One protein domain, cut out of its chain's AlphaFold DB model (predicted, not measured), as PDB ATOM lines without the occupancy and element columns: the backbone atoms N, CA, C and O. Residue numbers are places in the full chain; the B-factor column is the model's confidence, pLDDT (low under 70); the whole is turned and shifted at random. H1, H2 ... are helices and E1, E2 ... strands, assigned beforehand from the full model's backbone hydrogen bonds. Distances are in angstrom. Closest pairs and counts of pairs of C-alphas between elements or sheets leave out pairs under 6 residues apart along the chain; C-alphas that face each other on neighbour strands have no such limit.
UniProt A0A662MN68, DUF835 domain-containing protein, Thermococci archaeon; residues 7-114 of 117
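AT A GLANCE: This is residues 7 to 114 of the 117 residues of the protein "DUF835 domain-containing protein" of Thermococci archaeon (UniProt A0A662MN68). Two helices, H1 and H3, lie side by side over one face of a small sheet of two strands, E1 and E2, and no named element covers the other face. H2 sits past the end of the strands, H4 lies off to the far side of H3 from H1, and residues 7 to 34 form a long stretch with no named element, of which residues 8 to 13 stick out free. The printed part has 108 residues, with four named helices and two named strands in the order H1, E1, H2, H3, E2, H4; the sheet, E1 next to E2, is parallel and the class is mostly helix. The whole is compact, with a radius of gyration of the C-alphas of 13.8 A and spans of 37 by 34 by 27 A.

IN THESE COORDINATES: Begin at Glu 7; from there to residue 34 you meet no named element, but residues 19 to 20 pair in parallel with residues 28 to 29. Find C-alpha 35 at (198.421, 229.897, 211.481); from there H1 runs over residues 35 to 44, 14.1 A. E1, residues 50 to 54, covers 13.2 A. H2, residues 57 to 64, covers 10.4 A. H3, residues 66 to 82, is the longest helix at 24.6 A and starts at C-alpha 66, (209.047, 241.030, 218.012). E2, residues 85 to 89, covers 13.2 A. H4, residues 98 to 107, covers 14.3 A and ends at C-alpha 107, (218.269, 233.165, 211.394).

HOW THE PARTS SIT: Start at H3, the hub, which touches the three other helices. It touches H1 at a shallow tilt of 11 degrees, the same way, with the C-alphas of Leu 43 and Ala 80 closest at 6.5 A. H3 and H4 only just touch, with 3 pairs of C-alphas within 8 A, Ala 74 and Glu 107 closest at 7.2 A; they run the same way at a shallow tilt of 16 degrees. With its residues 68 to 69 alone H3 touches H2, only just and only at the corner, with 3 pairs within 8 A; the closest C-alphas are those of Ile 61 and Val 69, 6.0 A, at a steep tilt of 61 degrees, opposite ways. The closest C-alphas of H3 and E2 are those of Ala 80 and Ile 86, 5.7 A; E1 and H3 are near each other. E1 and E2 are parallel at 17 degrees; look for N 54 and O 88 at 2.8 A and N 86 and O 50 at 2.9 A, within hydrogen-bond range. H4 is apart from H1, H2 and E1. In H1, H2, H3 and H4 every O i to N i+4 pair is within hydrogen-bond range.

THE WHOLE: The two C-alphas farthest apart are those of Glu 47 and Asp 97, 38.2 A. The printed part has no cut, and no link is long; E2 to H4 is short and the others are tight. Mean pLDDT of the printed part is 76.0; residues 7 to 34, 46 and 114 are under 70.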
ATOM      1  N   GLU A   7     199.520 237.050 193.300       44.69
ATOM      2  CA  GLU A   7     199.389 236.094 192.196       44.69
ATOM      3  C   GLU A   7     199.643 236.714 190.810       44.69
ATOM      4  O   GLU A   7     200.176 236.032 189.941       44.69
ATOM      5  N   GLU A   8     199.318 237.994 190.583       45.16
ATOM      6  CA  GLU A   8     199.543 238.635 189.272       45.16
ATOM      7  C   GLU A   8     201.001 239.063 189.041       45.16
ATOM      8  O   GLU A   8     201.404 239.311 187.904       45.16
ATOM      9  N   LYS A   9     201.817 239.148 190.100       45.06
ATOM     10  CA  LYS A   9     203.202 239.644 190.012       45.06
ATOM     11  C   LYS A   9     204.250 238.547 189.850       45.06
ATOM     12  O   LYS A   9     205.372 238.846 189.447       45.06
ATOM     13  N   ILE A  10     203.911 237.301 190.165       45.56
ATOM     14  CA  ILE A  10     204.858 236.187 190.176       45.56
ATOM     15  C   ILE A  10     204.232 235.062 189.349       45.56
ATOM     16  O   ILE A  10     203.229 234.494 189.764       45.56
ATOM     17  N   ASP A  11     204.796 234.749 188.174       43.12
ATOM     18  CA  ASP A  11     204.349 233.654 187.282       43.12
ATOM     19  C   ASP A  11     204.649 232.268 187.900       43.12
ATOM     20  O   ASP A  11     205.321 231.417 187.318       43.12
ATOM     21  N   LEU A  12     204.191 232.036 189.131       51.34
ATOM     22  CA  LEU A  12     204.317 230.788 189.875       51.34
ATOM     23  C   LEU A  12     203.194 229.846 189.446       51.34
ATOM     24  O   LEU A  12     202.270 229.557 190.198       51.34
ATOM     25  N   LYS A  13     203.275 229.333 188.215       48.84
ATOM     26  CA  LYS A  13     202.268 228.417 187.643       48.84
ATOM     27  C   LYS A  13     202.063 227.102 188.422       48.84
ATOM     28  O   LYS A  13     201.166 226.343 188.067       48.84
ATOM     29  N   VAL A  14     202.880 226.798 189.439       51.56
ATOM     30  CA  VAL A  14     202.872 225.492 190.133       51.56
ATOM     31  C   VAL A  14     203.096 225.575 191.654       51.56
ATOM     32  O   VAL A  14     203.194 224.538 192.305       51.56
ATOM     33  N   THR A  15     203.178 226.770 192.250       53.75
ATOM     34  CA  THR A  15     203.515 226.913 193.679       53.75
ATOM     35  C   THR A  15     202.332 227.481 194.458       53.75
ATOM     36  O   THR A  15     201.886 228.581 194.143       53.75
ATOM     37  N   PRO A  16     201.810 226.774 195.473       53.47
ATOM     38  CA  PRO A  16     200.745 227.309 196.307       53.47
ATOM     39  C   PRO A  16     201.281 228.491 197.120       53.47
ATOM     40  O   PRO A  16     202.242 228.337 197.871       53.47
ATOM     41  N   VAL A  17     200.663 229.661 196.962       56.16
ATOM     42  CA  VAL A  17     200.989 230.878 197.715       56.16
ATOM     43  C   VAL A  17     199.917 231.085 198.778       56.16
ATOM     44  O   VAL A  17     198.729 231.118 198.463       56.16
ATOM     45  N   ILE A  18     200.331 231.228 200.036       59.69
ATOM     46  CA  ILE A  18     199.440 231.567 201.150       59.69
ATOM     47  C   ILE A  18     199.643 233.044 201.476       59.69
ATOM     48  O   ILE A  18     200.747 233.454 201.817       59.69
ATOM     49  N   TRP A  19     198.575 233.836 201.371       59.59
ATOM     50  CA  TRP A  19     198.594 235.253 201.724       59.59
ATOM     51  C   TRP A  19     198.147 235.429 203.175       59.59
ATOM     52  O   TRP A  19     197.066 234.975 203.541       59.59
ATOM     53  N   ILE A  20     198.945 236.092 204.011       57.69
ATOM     54  CA  ILE A  20     198.592 236.364 205.411       57.69
ATOM     55  C   ILE A  20     198.170 237.833 205.514       57.69
ATOM     56  O   ILE A  20     198.958 238.729 205.235       57.69
ATOM     57  N   SER A  21     196.919 238.103 205.894       54.84
ATOM     58  CA  SER A  21     196.415 239.473 206.075       54.84
ATOM     59  C   SER A  21     195.275 239.522 207.090       54.84
ATOM     60  O   SER A  21     194.543 238.549 207.255       54.84
ATOM     61  N   LYS A  22     195.113 240.669 207.765       49.09
ATOM     62  CA  LYS A  22     193.937 240.975 208.601       49.09
ATOM     63  C   LYS A  22     192.808 241.682 207.845       49.09
ATOM     64  O   LYS A  22     191.763 241.945 208.432       49.09
ATOM     65  N   VAL A  23     193.000 242.023 206.573       49.75
ATOM     66  CA  VAL A  23     191.894 242.482 205.728       49.75
ATOM     67  C   VAL A  23     191.134 241.241 205.269       49.75
ATOM     68  O   VAL A  23     191.748 240.340 204.699       49.75
ATOM     69  N   GLU A  24     189.824 241.178 205.535       42.22
ATOM     70  CA  GLU A  24     188.974 240.095 205.030       42.22
ATOM     71  C   GLU A  24     189.121 239.995 203.506       42.22
ATOM     72  O   GLU A  24     188.753 240.902 202.759       42.22
ATOM     73  N   HIS A  25     189.697 238.887 203.052       49.62
ATOM     74  CA  HIS A  25     189.858 238.551 201.646       49.62
ATOM     75  C   HIS A  25     189.738 237.033 201.510       49.62
ATOM     76  O   HIS A  25     190.249 236.303 202.356       49.62
ATOM     77  N   GLU A  26     189.114 236.544 200.436       45.41
ATOM     78  CA  GLU A  26     188.819 235.108 200.248       45.41
ATOM     79  C   GLU A  26     190.060 234.197 200.301       45.41
ATOM     80  O   GLU A  26     189.942 232.996 200.521       45.41
ATOM     81  N   LYS A  27     191.255 234.771 200.116       47.09
ATOM     82  CA  LYS A  27     192.550 234.068 200.114       47.09
ATOM     83  C   LYS A  27     193.477 234.437 201.281       47.09
ATOM     84  O   LYS A  27     194.608 233.963 201.317       47.09
ATOM     85  N   ALA A  28     193.040 235.315 202.187       47.97
ATOM     86  CA  ALA A  28     193.862 235.768 203.304       47.97
ATOM     87  C   ALA A  28     193.687 234.855 204.525       47.97
ATOM     88  O   ALA A  28     192.577 234.666 205.021       47.97
ATOM     89  N   VAL A  29     194.793 234.323 205.043       55.94
ATOM     90  CA  VAL A  29     194.823 233.607 206.320       55.94
ATOM     91  C   VAL A  29     195.079 234.612 207.437       55.94
ATOM     92  O   VAL A  29     196.052 235.367 207.410       55.94
ATOM     93  N   TYR A  30     194.204 234.614 208.439       55.69
ATOM     94  CA  TYR A  30     194.350 235.462 209.616       55.69
ATOM     95  C   TYR A  30     195.563 235.014 210.454       55.69
ATOM     96  O   TYR A  30     195.641 233.828 210.800       55.69
ATOM     97  N   PRO A  31     196.471 235.926 210.859       57.28
ATOM     98  CA  PRO A  31     197.599 235.603 211.729       57.28
ATOM     99  C   PRO A  31     197.105 235.371 213.162       57.28
ATOM    100  O   PRO A  31     197.138 236.252 214.016       57.28
ATOM    101  N   THR A  32     196.564 234.181 213.393       61.50
ATOM    102  CA  THR A  32     196.009 233.708 214.666       61.50
ATOM    103  C   THR A  32     196.813 232.514 215.173       61.50
ATOM    104  O   THR A  32     197.703 232.010 214.489       61.50
ATOM    105  N   SER A  33     196.480 232.014 216.363       60.31
ATOM    106  CA  SER A  33     197.087 230.817 216.965       60.31
ATOM    107  C   SER A  33     197.079 229.572 216.063       60.31
ATOM    108  O   SER A  33     197.914 228.694 216.250       60.31
ATOM    109  N   TYR A  34     196.189 229.504 215.068       69.56
ATOM    110  CA  TYR A  34     196.072 228.379 214.131       69.56
ATOM    111  C   TYR A  34     196.927 228.523 212.866       69.56
ATOM    112  O   TYR A  34     196.971 227.602 212.048       69.56
ATOM    113  N   LEU A  35     197.619 229.654 212.681       77.75
ATOM    114  CA  LEU A  35     198.421 229.897 211.481       77.75
ATOM    115  C   LEU A  35     199.554 228.872 211.347       77.75
ATOM    116  O   LEU A  35     199.744 228.314 210.273       77.75
ATOM    117  N   LEU A  36     200.278 228.584 212.433       80.69
ATOM    118  CA  LEU A  36     201.382 227.621 212.394       80.69
ATOM    119  C   LEU A  36     200.894 226.204 212.064       80.69
ATOM    120  O   LEU A  36     201.537 225.507 211.290       80.69
ATOM    121  N   GLU A  37     199.747 225.801 212.613       82.62
ATOM    122  CA  GLU A  37     199.104 224.521 212.302       82.62
ATOM    123  C   GLU A  37     198.661 224.459 210.837       82.62
ATOM    124  O   GLU A  37     198.997 223.511 210.140       82.62
ATOM    125  N   THR A  38     198.033 225.518 210.325       83.12
ATOM    126  CA  THR A  38     197.629 225.599 208.912       83.12
ATOM    127  C   THR A  38     198.834 225.500 207.971       83.12
ATOM    128  O   THR A  38     198.797 224.788 206.969       83.12
ATOM    129  N   LEU A  39     199.926 226.204 208.291       85.62
ATOM    130  CA  LEU A  39     201.156 226.164 207.500       85.62
ATOM    131  C   LEU A  39     201.872 224.815 207.618       85.62
ATOM    132  O   LEU A  39     202.435 224.348 206.631       85.62
ATOM    133  N   ARG A  40     201.830 224.167 208.787       86.69
ATOM    134  CA  ARG A  40     202.324 222.797 208.972       86.69
ATOM    135  C   ARG A  40     201.549 221.828 208.087       86.69
ATOM    136  O   ARG A  40     202.163 221.110 207.309       86.69
ATOM    137  N   ASP A  41     200.224 221.850 208.157       87.00
ATOM    138  CA  ASP A  41     199.375 220.948 207.382       87.00
ATOM    139  C   ASP A  41     199.592 221.171 205.873       87.00
ATOM    140  O   ASP A  41     199.703 220.219 205.100       87.00
ATOM    141  N   PHE A  42     199.764 222.428 205.448       84.19
ATOM    142  CA  PHE A  42     200.187 222.761 204.088       84.19
ATOM    143  C   PHE A  42     201.537 222.127 203.731       84.19
ATOM    144  O   PHE A  42     201.651 221.472 202.690       84.19
ATOM    145  N   LEU A  43     202.547 222.294 204.588       85.75
ATOM    146  CA  LEU A  43     203.881 221.726 204.405       85.75
ATOM    147  C   LEU A  43     203.858 220.194 204.325       85.75
ATOM    148  O   LEU A  43     204.618 219.630 203.541       85.75
ATOM    149  N   GLU A  44     202.948 219.534 205.033       87.06
ATOM    150  CA  GLU A  44     202.802 218.074 205.062       87.06
ATOM    151  C   GLU A  44     201.930 217.519 203.914       87.06
ATOM    152  O   GLU A  44     202.089 216.368 203.511       87.06
ATOM    153  N   SER A  45     201.040 218.328 203.328       82.12
ATOM    154  CA  SER A  45     199.963 217.872 202.424       82.12
ATOM    155  C   SER A  45     200.373 217.261 201.073       82.12
ATOM    156  O   SER A  45     199.535 216.651 200.406       82.12
ATOM    157  N   ALA A  46     201.621 217.425 200.619       69.56
ATOM    158  CA  ALA A  46     202.045 216.952 199.296       69.56
ATOM    159  C   ALA A  46     203.534 216.585 199.234       69.56
ATOM    160  O   ALA A  46     204.363 217.253 199.842       69.56
ATOM    161  N   GLU A  47     203.913 215.609 198.407       71.56
ATOM    162  CA  GLU A  47     205.327 215.243 198.173       71.56
ATOM    163  C   GLU A  47     206.058 216.173 197.181       71.56
ATOM    164  O   GLU A  47     207.013 215.781 196.512       71.56
ATOM    165  N   LEU A  48     205.607 217.422 197.066       75.50
ATOM    166  CA  LEU A  48     206.225 218.449 196.230       75.50
ATOM    167  C   LEU A  48     207.011 219.436 197.094       75.50
ATOM    168  O   LEU A  48     206.662 219.670 198.255       75.50
ATOM    169  N   ASN A  49     208.038 220.046 196.496       78.44
ATOM    170  CA  ASN A  49     208.720 221.195 197.085       78.44
ATOM    171  C   ASN A  49     207.720 222.347 197.220       78.44
ATOM    172  O   ASN A  49     206.977 222.645 196.279       78.44
ATOM    173  N   LYS A  50     207.698 222.992 198.384       81.19
ATOM    174  CA  LYS A  50     206.754 224.074 198.690       81.19
ATOM    175  C   LYS A  50     207.505 225.341 199.037       81.19
ATOM    176  O   LYS A  50     208.602 225.290 199.583       81.19
ATOM    177  N   VAL A  51     206.893 226.480 198.747       82.44
ATOM    178  CA  VAL A  51     207.428 227.779 199.140       82.44
ATOM    179  C   VAL A  51     206.339 228.526 199.884       82.44
ATOM    180  O   VAL A  51     205.205 228.580 199.418       82.44
ATOM    181  N   ILE A  52     206.681 229.087 201.038       82.94
ATOM    182  CA  ILE A  52     205.821 230.007 201.778       82.94
ATOM    183  C   ILE A  52     206.448 231.389 201.660       82.94
ATOM    184  O   ILE A  52     207.588 231.577 202.076       82.94
ATOM    185  N   LEU A  53     205.709 232.345 201.104       83.75
ATOM    186  CA  LEU A  53     206.088 233.753 201.112       83.75
ATOM    187  C   LEU A  53     205.340 234.460 202.242       83.75
ATOM    188  O   LEU A  53     204.115 234.404 202.303       83.75
ATOM    189  N   ILE A  54     206.082 235.131 203.111       82.12
ATOM    190  CA  ILE A  54     205.551 235.991 204.162       82.12
ATOM    191  C   ILE A  54     205.875 237.428 203.782       82.12
ATOM    192  O   ILE A  54     207.043 237.784 203.647       82.12
ATOM    193  N   ASP A  55     204.832 238.232 203.621       79.44
ATOM    194  CA  ASP A  55     204.914 239.668 203.368       79.44
ATOM    195  C   ASP A  55     204.252 240.429 204.526       79.44
ATOM    196  O   ASP A  55     203.295 239.935 205.133       79.44
ATOM    197  N   GLY A  56     204.778 241.606 204.863       77.00
ATOM    198  CA  GLY A  56     204.278 242.439 205.959       77.00
ATOM    199  C   GLY A  56     204.646 241.945 207.363       77.00
ATOM    200  O   GLY A  56     203.804 241.962 208.271       77.00
ATOM    201  N   ILE A  57     205.891 241.504 207.574       82.44
ATOM    202  CA  ILE A  57     206.389 241.094 208.900       82.44
ATOM    203  C   ILE A  57     206.257 242.215 209.944       82.44
ATOM    204  O   ILE A  57     206.002 241.955 211.118       82.44
ATOM    205  N   GLU A  58     206.364 243.466 209.511       80.62
ATOM    206  CA  GLU A  58     206.244 244.671 210.326       80.62
ATOM    207  C   GLU A  58     204.902 244.714 211.043       80.62
ATOM    208  O   GLU A  58     204.809 245.013 212.232       80.62
ATOM    209  N   TYR A  59     203.849 244.366 210.307       78.25
ATOM    210  CA  TYR A  59     202.505 244.325 210.837       78.25
ATOM    211  C   TYR A  59     202.350 243.190 211.854       78.25
ATOM    212  O   TYR A  59     201.753 243.378 212.915       78.25
ATOM    213  N   LEU A  60     202.938 242.019 211.581       79.94
ATOM    214  CA  LEU A  60     202.943 240.908 212.535       79.94
ATOM    215  C   LEU A  60     203.648 241.298 213.838       79.94
ATOM    216  O   LEU A  60     203.152 240.956 214.915       79.94
ATOM    217  N   ILE A  61     204.770 242.018 213.742       85.00
ATOM    218  CA  ILE A  61     205.555 242.496 214.887       85.00
ATOM    219  C   ILE A  61     204.772 243.542 215.674       85.00
ATOM    220  O   ILE A  61     204.710 243.446 216.898       85.00
ATOM    221  N   LEU A  62     204.128 244.494 214.996       82.50
ATOM    222  CA  LEU A  62     203.297 245.516 215.633       82.50
ATOM    223  C   LEU A  62     202.171 244.898 216.477       82.50
ATOM    224  O   LEU A  62     201.863 245.387 217.560       82.50
ATOM    225  N   GLU A  63     201.565 243.821 215.982       80.75
ATOM    226  CA  GLU A  63     200.401 243.185 216.603       80.75
ATOM    227  C   GLU A  63     200.755 242.166 217.691       80.75
ATOM    228  O   GLU A  63     200.031 242.043 218.678       80.75
ATOM    229  N   ASN A  64     201.846 241.415 217.518       81.00
ATOM    230  CA  ASN A  64     202.181 240.275 218.381       81.00
ATOM    231  C   ASN A  64     203.467 240.484 219.197       81.00
ATOM    232  O   ASN A  64     203.758 239.697 220.099       81.00
ATOM    233  N   GLY A  65     204.235 241.530 218.896       86.44
ATOM    234  CA  GLY A  65     205.560 241.785 219.449       86.44
ATOM    235  C   GLY A  65     206.669 240.998 218.744       86.44
ATOM    236  O   GLY A  65     206.475 239.866 218.293       86.44
ATOM    237  N   THR A  66     207.867 241.588 218.695       87.62
ATOM    238  CA  THR A  66     209.047 241.030 218.012       87.62
ATOM    239  C   THR A  66     209.354 239.597 218.446       87.62
ATOM    240  O   THR A  66     209.514 238.711 217.610       87.62
ATOM    241  N   GLU A  67     209.390 239.337 219.757       87.94
ATOM    242  CA  GLU A  67     209.787 238.028 220.290       87.94
ATOM    243  C   GLU A  67     208.861 236.897 219.816       87.94
ATOM    244  O   GLU A  67     209.329 235.818 219.448       87.94
ATOM    245  N   ALA A  68     207.548 237.142 219.803       86.38
ATOM    246  CA  ALA A  68     206.567 236.152 219.376       86.38
ATOM    247  C   ALA A  68     206.693 235.857 217.876       86.38
ATOM    248  O   ALA A  68     206.689 234.692 217.474       86.38
ATOM    249  N   VAL A  69     206.865 236.897 217.056       87.69
ATOM    250  CA  VAL A  69     207.016 236.750 215.603       87.69
ATOM    251  C   VAL A  69     208.306 236.023 215.248       87.69
ATOM    252  O   VAL A  69     208.292 235.141 214.396       87.69
ATOM    253  N   PHE A  70     209.414 236.317 215.927       89.75
ATOM    254  CA  PHE A  70     210.691 235.666 215.628       89.75
ATOM    255  C   PHE A  70     210.650 234.182 215.990       89.75
ATOM    256  O   PHE A  70     211.099 233.345 215.211       89.75
ATOM    257  N   LYS A  71     210.036 233.832 217.129       88.56
ATOM    258  CA  LYS A  71     209.790 232.432 217.507       88.56
ATOM    259  C   LYS A  71     208.899 231.713 216.495       88.56
ATOM    260  O   LYS A  71     209.163 230.555 216.169       88.56
ATOM    261  N   PHE A  72     207.866 232.387 215.990       88.56
ATOM    262  CA  PHE A  72     207.009 231.854 214.934       88.56
ATOM    263  C   PHE A  72     207.798 231.587 213.645       88.56
ATOM    264  O   PHE A  72     207.725 230.479 213.119       88.56
ATOM    265  N   LEU A  73     208.596 232.550 213.174       89.81
ATOM    266  CA  LEU A  73     209.399 232.407 211.956       89.81
ATOM    267  C   LEU A  73     210.452 231.304 212.082       89.81
ATOM    268  O   LEU A  73     210.594 230.507 211.160       89.81
ATOM    269  N   ALA A  74     211.126 231.208 213.230       90.06
ATOM    270  CA  ALA A  74     212.062 230.122 213.512       90.06
ATOM    271  C   ALA A  74     211.361 228.753 213.476       90.06
ATOM    272  O   ALA A  74     211.796 227.846 212.771       90.06
ATOM    273  N   SER A  75     210.211 228.629 214.149       90.62
ATOM    274  CA  SER A  75     209.432 227.381 214.163       90.62
ATOM    275  C   SER A  75     208.958 226.992 212.761       90.62
ATOM    276  O   SER A  75     209.018 225.828 212.374       90.62
ATOM    277  N   LEU A  76     208.499 227.969 211.978       89.38
ATOM    278  CA  LEU A  76     208.050 227.740 210.613       89.38
ATOM    279  C   LEU A  76     209.207 227.343 209.687       89.38
ATOM    280  O   LEU A  76     209.032 226.467 208.843       89.38
ATOM    281  N   LYS A  77     210.386 227.951 209.858       89.44
ATOM    282  CA  LYS A  77     211.610 227.578 209.140       89.44
ATOM    283  C   LYS A  77     211.959 226.116 209.387       89.44
ATOM    284  O   LYS A  77     212.193 225.378 208.434       89.44
ATOM    285  N   ASP A  78     211.949 225.694 210.648       90.81
ATOM    286  CA  ASP A  78     212.266 224.318 211.033       90.81
ATOM    287  C   ASP A  78     211.262 223.328 210.428       90.81
ATOM    288  O   ASP A  78     211.656 222.313 209.849       90.81
ATOM    289  N   LEU A  79     209.966 223.658 210.468       90.44
ATOM    290  CA  LEU A  79     208.926 222.870 209.802       90.44
ATOM    291  C   LEU A  79     209.147 222.790 208.289       90.44
ATOM    292  O   LEU A  79     208.997 221.714 207.707       90.44
ATOM    293  N   ALA A  80     209.507 223.901 207.647       88.25
ATOM    294  CA  ALA A  80     209.769 223.937 206.216       88.25
ATOM    295  C   ALA A  80     210.970 223.053 205.849       88.25
ATOM    296  O   ALA A  80     210.848 222.222 204.951       88.25
ATOM    297  N   ILE A  81     212.078 223.133 206.593       87.75
ATOM    298  CA  ILE A  81     213.278 222.305 206.375       87.75
ATOM    299  C   ILE A  81     212.935 220.808 206.405       87.75
ATOM    300  O   ILE A  81     213.349 220.062 205.516       87.75
ATOM    301  N   ILE A  82     212.149 220.364 207.391       89.75
ATOM    302  CA  ILE A  82     211.769 218.948 207.543       89.75
ATOM    303  C   ILE A  82     210.865 218.481 206.389       89.75
ATOM    304  O   ILE A  82     210.931 217.323 205.977       89.75
ATOM    305  N   ASN A  83     210.066 219.387 205.823       87.56
ATOM    306  CA  ASN A  83     209.062 219.090 204.802       87.56
ATOM    307  C   ASN A  83     209.478 219.486 203.371       87.56
ATOM    308  O   ASN A  83     208.617 219.658 202.507       87.56
ATOM    309  N   ARG A  84     210.787 219.637 203.098       83.25
ATOM    310  CA  ARG A  84     211.324 220.074 201.783       83.25
ATOM    311  C   ARG A  84     210.689 221.385 201.286       83.25
ATOM    312  O   ARG A  84     210.466 221.589 200.092       83.25
ATOM    313  N   GLY A  85     210.353 222.254 202.230       85.12
ATOM    314  CA  GLY A  85     209.818 223.581 202.003       85.12
ATOM    315  C   GLY A  85     210.889 224.658 202.146       85.12
ATOM    316  O   GLY A  85     211.893 224.481 202.833       85.12
ATOM    317  N   ILE A  86     210.637 225.804 201.525       84.81
ATOM    318  CA  ILE A  86     211.410 227.035 201.697       84.81
ATOM    319  C   ILE A  86     210.469 228.102 202.243       84.81
ATOM    320  O   ILE A  86     209.322 228.207 201.807       84.81
ATOM    321  N   ILE A  87     210.957 228.906 203.181       86.88
ATOM    322  CA  ILE A  87     210.278 230.139 203.572       86.88
ATOM    323  C   ILE A  87     211.026 231.333 202.996       86.88
ATOM    324  O   ILE A  87     212.252 231.401 203.057       86.88
ATOM    325  N   LEU A  88     210.274 232.266 202.433       87.06
ATOM    326  CA  LEU A  88     210.745 233.562 201.980       87.06
ATOM    327  C   LEU A  88     210.035 234.610 202.819       87.06
ATOM    328  O   LEU A  88     208.817 234.559 202.974       87.06
ATOM    329  N   VAL A  89     210.793 235.549 203.365       87.38
ATOM    330  CA  VAL A  89     210.244 236.633 204.175       87.38
ATOM    331  C   VAL A  89     210.659 237.942 203.528       87.38
ATOM    332  O   VAL A  89     211.850 238.217 203.401       87.38
ATOM    333  N   ALA A  90     209.676 238.718 203.081       84.25
ATOM    334  CA  ALA A  90     209.893 240.073 202.612       84.25
ATOM    335  C   ALA A  90     210.027 240.990 203.831       84.25
ATOM    336  O   ALA A  90     209.173 240.990 204.719       84.25
ATOM    337  N   ILE A  91     211.137 241.719 203.887       83.44
ATOM    338  CA  ILE A  91     211.480 242.617 204.987       83.44
ATOM    339  C   ILE A  91     211.955 243.919 204.363       83.44
ATOM    340  O   ILE A  91     212.878 243.904 203.543       83.44
ATOM    341  N   ASP A  92     211.357 245.037 204.761       82.62
ATOM    342  CA  ASP A  92     211.954 246.342 204.508       82.62
ATOM    343  C   ASP A  92     213.007 246.623 205.594       82.62
ATOM    344  O   ASP A  92     212.772 246.459 206.789       82.62
ATOM    345  N   ARG A  93     214.222 247.003 205.198       80.19
ATOM    346  CA  ARG A  93     215.305 247.247 206.159       80.19
ATOM    347  C   ARG A  93     215.002 248.437 207.065       80.19
ATOM    348  O   ARG A  93     215.461 248.456 208.204       80.19
ATOM    349  N   ASP A  94     214.250 249.410 206.562       83.06
ATOM    350  CA  ASP A  94     213.991 250.664 207.268       83.06
ATOM    351  C   ASP A  94     212.865 250.533 208.310       83.06
ATOM    352  O   ASP A  94     212.615 251.464 209.080       83.06
ATOM    353  N   THR A  95     212.185 249.383 208.360       78.00
ATOM    354  CA  THR A  95     211.039 249.142 209.250       78.00
ATOM    355  C   THR A  95     211.404 248.407 210.538       78.00
ATOM    356  O   THR A  95     210.609 248.396 211.480       78.00
ATOM    357  N   LEU A  96     212.605 247.828 210.606       84.62
ATOM    358  CA  LEU A  96     213.131 247.140 211.780       84.62
ATOM    359  C   LEU A  96     214.302 247.910 212.379       84.62
ATOM    360  O   LEU A  96     215.084 248.542 211.670       84.62
ATOM    361  N   ASP A  97     214.462 247.813 213.698       88.12
ATOM    362  CA  ASP A  97     215.694 248.288 214.310       88.12
ATOM    363  C   ASP A  97     216.889 247.402 213.899       88.12
ATOM    364  O   ASP A  97     216.746 246.258 213.457       88.12
ATOM    365  N   GLU A  98     218.099 247.948 214.021       89.38
ATOM    366  CA  GLU A  98     219.321 247.285 213.555       89.38
ATOM    367  C   GLU A  98     219.549 245.923 214.236       89.38
ATOM    368  O   GLU A  98     220.064 244.986 213.621       89.38
ATOM    369  N   LYS A  99     219.128 245.791 215.498       90.19
ATOM    370  CA  LYS A  99     219.291 244.572 216.290       90.19
ATOM    371  C   LYS A  99     218.314 243.488 215.835       90.19
ATOM    372  O   LYS A  99     218.715 242.332 215.680       90.19
ATOM    373  N   ASP A 100     217.058 243.849 215.626       89.38
ATOM    374  CA  ASP A 100     215.990 242.970 215.166       89.38
ATOM    375  C   ASP A 100     216.269 242.503 213.734       89.38
ATOM    376  O   ASP A 100     216.202 241.304 213.455       89.38
ATOM    377  N   PHE A 101     216.712 243.410 212.860       89.44
ATOM    378  CA  PHE A 101     217.149 243.074 211.506       89.44
ATOM    379  C   PHE A 101     218.334 242.099 211.507       89.44
ATOM    380  O   PHE A 101     218.321 241.095 210.791       89.44
ATOM    381  N   TYR A 102     219.359 242.348 212.329       89.62
ATOM    382  CA  TYR A 102     220.515 241.452 212.434       89.62
ATOM    383  C   TYR A 102     220.122 240.072 212.971       89.62
ATOM    384  O   TYR A 102     220.582 239.043 212.479       89.62
ATOM    385  N   THR A 103     219.233 240.036 213.962       89.75
ATOM    386  CA  THR A 103     218.718 238.786 214.527       89.75
ATOM    387  C   THR A 103     217.967 237.986 213.462       89.75
ATOM    388  O   THR A 103     218.287 236.816 213.249       89.75
ATOM    389  N   LEU A 104     217.045 238.618 212.729       88.19
ATOM    390  CA  LEU A 104     216.310 237.971 211.642       88.19
ATOM    391  C   LEU A 104     217.228 237.475 210.533       88.19
ATOM    392  O   LEU A 104     217.118 236.321 210.150       88.19
ATOM    393  N   THR A 105     218.158 238.299 210.050       86.69
ATOM    394  CA  THR A 105     219.068 237.916 208.951       86.69
ATOM    395  C   THR A 105     220.111 236.870 209.358       86.69
ATOM    396  O   THR A 105     220.646 236.135 208.522       86.69
ATOM    397  N   SER A 106     220.399 236.748 210.657       87.19
ATOM    398  CA  SER A 106     221.212 235.649 211.174       87.19
ATOM    399  C   SER A 106     220.480 234.304 211.086       87.19
ATOM    400  O   SER A 106     221.110 233.298 210.741       87.19
ATOM    401  N   GLU A 107     219.165 234.323 211.324       86.69
ATOM    402  CA  GLU A 107     218.269 233.165 211.394       86.69
ATOM    403  C   GLU A 107     217.709 232.756 210.019       86.69
ATOM    404  O   GLU A 107     217.615 231.566 209.701       86.69
ATOM    405  N   LEU A 108     217.372 233.758 209.203       87.38
ATOM    406  CA  LEU A 108     216.853 233.698 207.842       87.38
ATOM    407  C   LEU A 108     217.895 234.313 206.912       87.38
ATOM    408  O   LEU A 108     218.134 235.517 206.940       87.38
ATOM    409  N   LYS A 109     218.546 233.488 206.096       84.00
ATOM    410  CA  LYS A 109     219.588 233.991 205.198       84.00
ATOM    411  C   LYS A 109     218.988 234.849 204.080       84.00
ATOM    412  O   LYS A 109     217.941 234.471 203.551       84.00
ATOM    413  N   PRO A 110     219.647 235.962 203.699       82.62
ATOM    414  CA  PRO A 110     219.289 236.703 202.497       82.62
ATOM    415  C   PRO A 110     219.226 235.774 201.284       82.62
ATOM    416  O   PRO A 110     220.030 234.844 201.161       82.62
ATOM    417  N   VAL A 111     218.277 236.020 200.380       80.75
ATOM    418  CA  VAL A 111     218.062 235.144 199.219       80.75
ATOM    419  C   VAL A 111     219.290 235.127 198.300       80.75
ATOM    420  O   VAL A 111     219.587 234.118 197.673       80.75
ATOM    421  N   GLU A 112     220.058 236.217 198.279       77.81
ATOM    422  CA  GLU A 112     221.303 236.376 197.527       77.81
ATOM    423  C   GLU A 112     222.430 235.465 198.043       77.81
ATOM    424  O   GLU A 112     223.381 235.175 197.315       77.81
ATOM    425  N   GLU A 113     222.337 235.008 199.296       76.00
ATOM    426  CA  GLU A 113     223.285 234.072 199.906       76.00
ATOM    427  C   GLU A 113     222.916 232.604 199.661       76.00
ATOM    428  O   GLU A 113     223.723 231.714 199.955       76.00
ATOM    429  N   LEU A 114     221.733 232.330 199.098       69.88
ATOM    430  CA  LEU A 114     221.339 230.988 198.681       69.88
ATOM    431  C   LEU A 114     222.146 230.605 197.437       69.88
ATOM    432  O   LEU A 114     221.758 230.835 196.292       69.88
TER     433      LEU A 114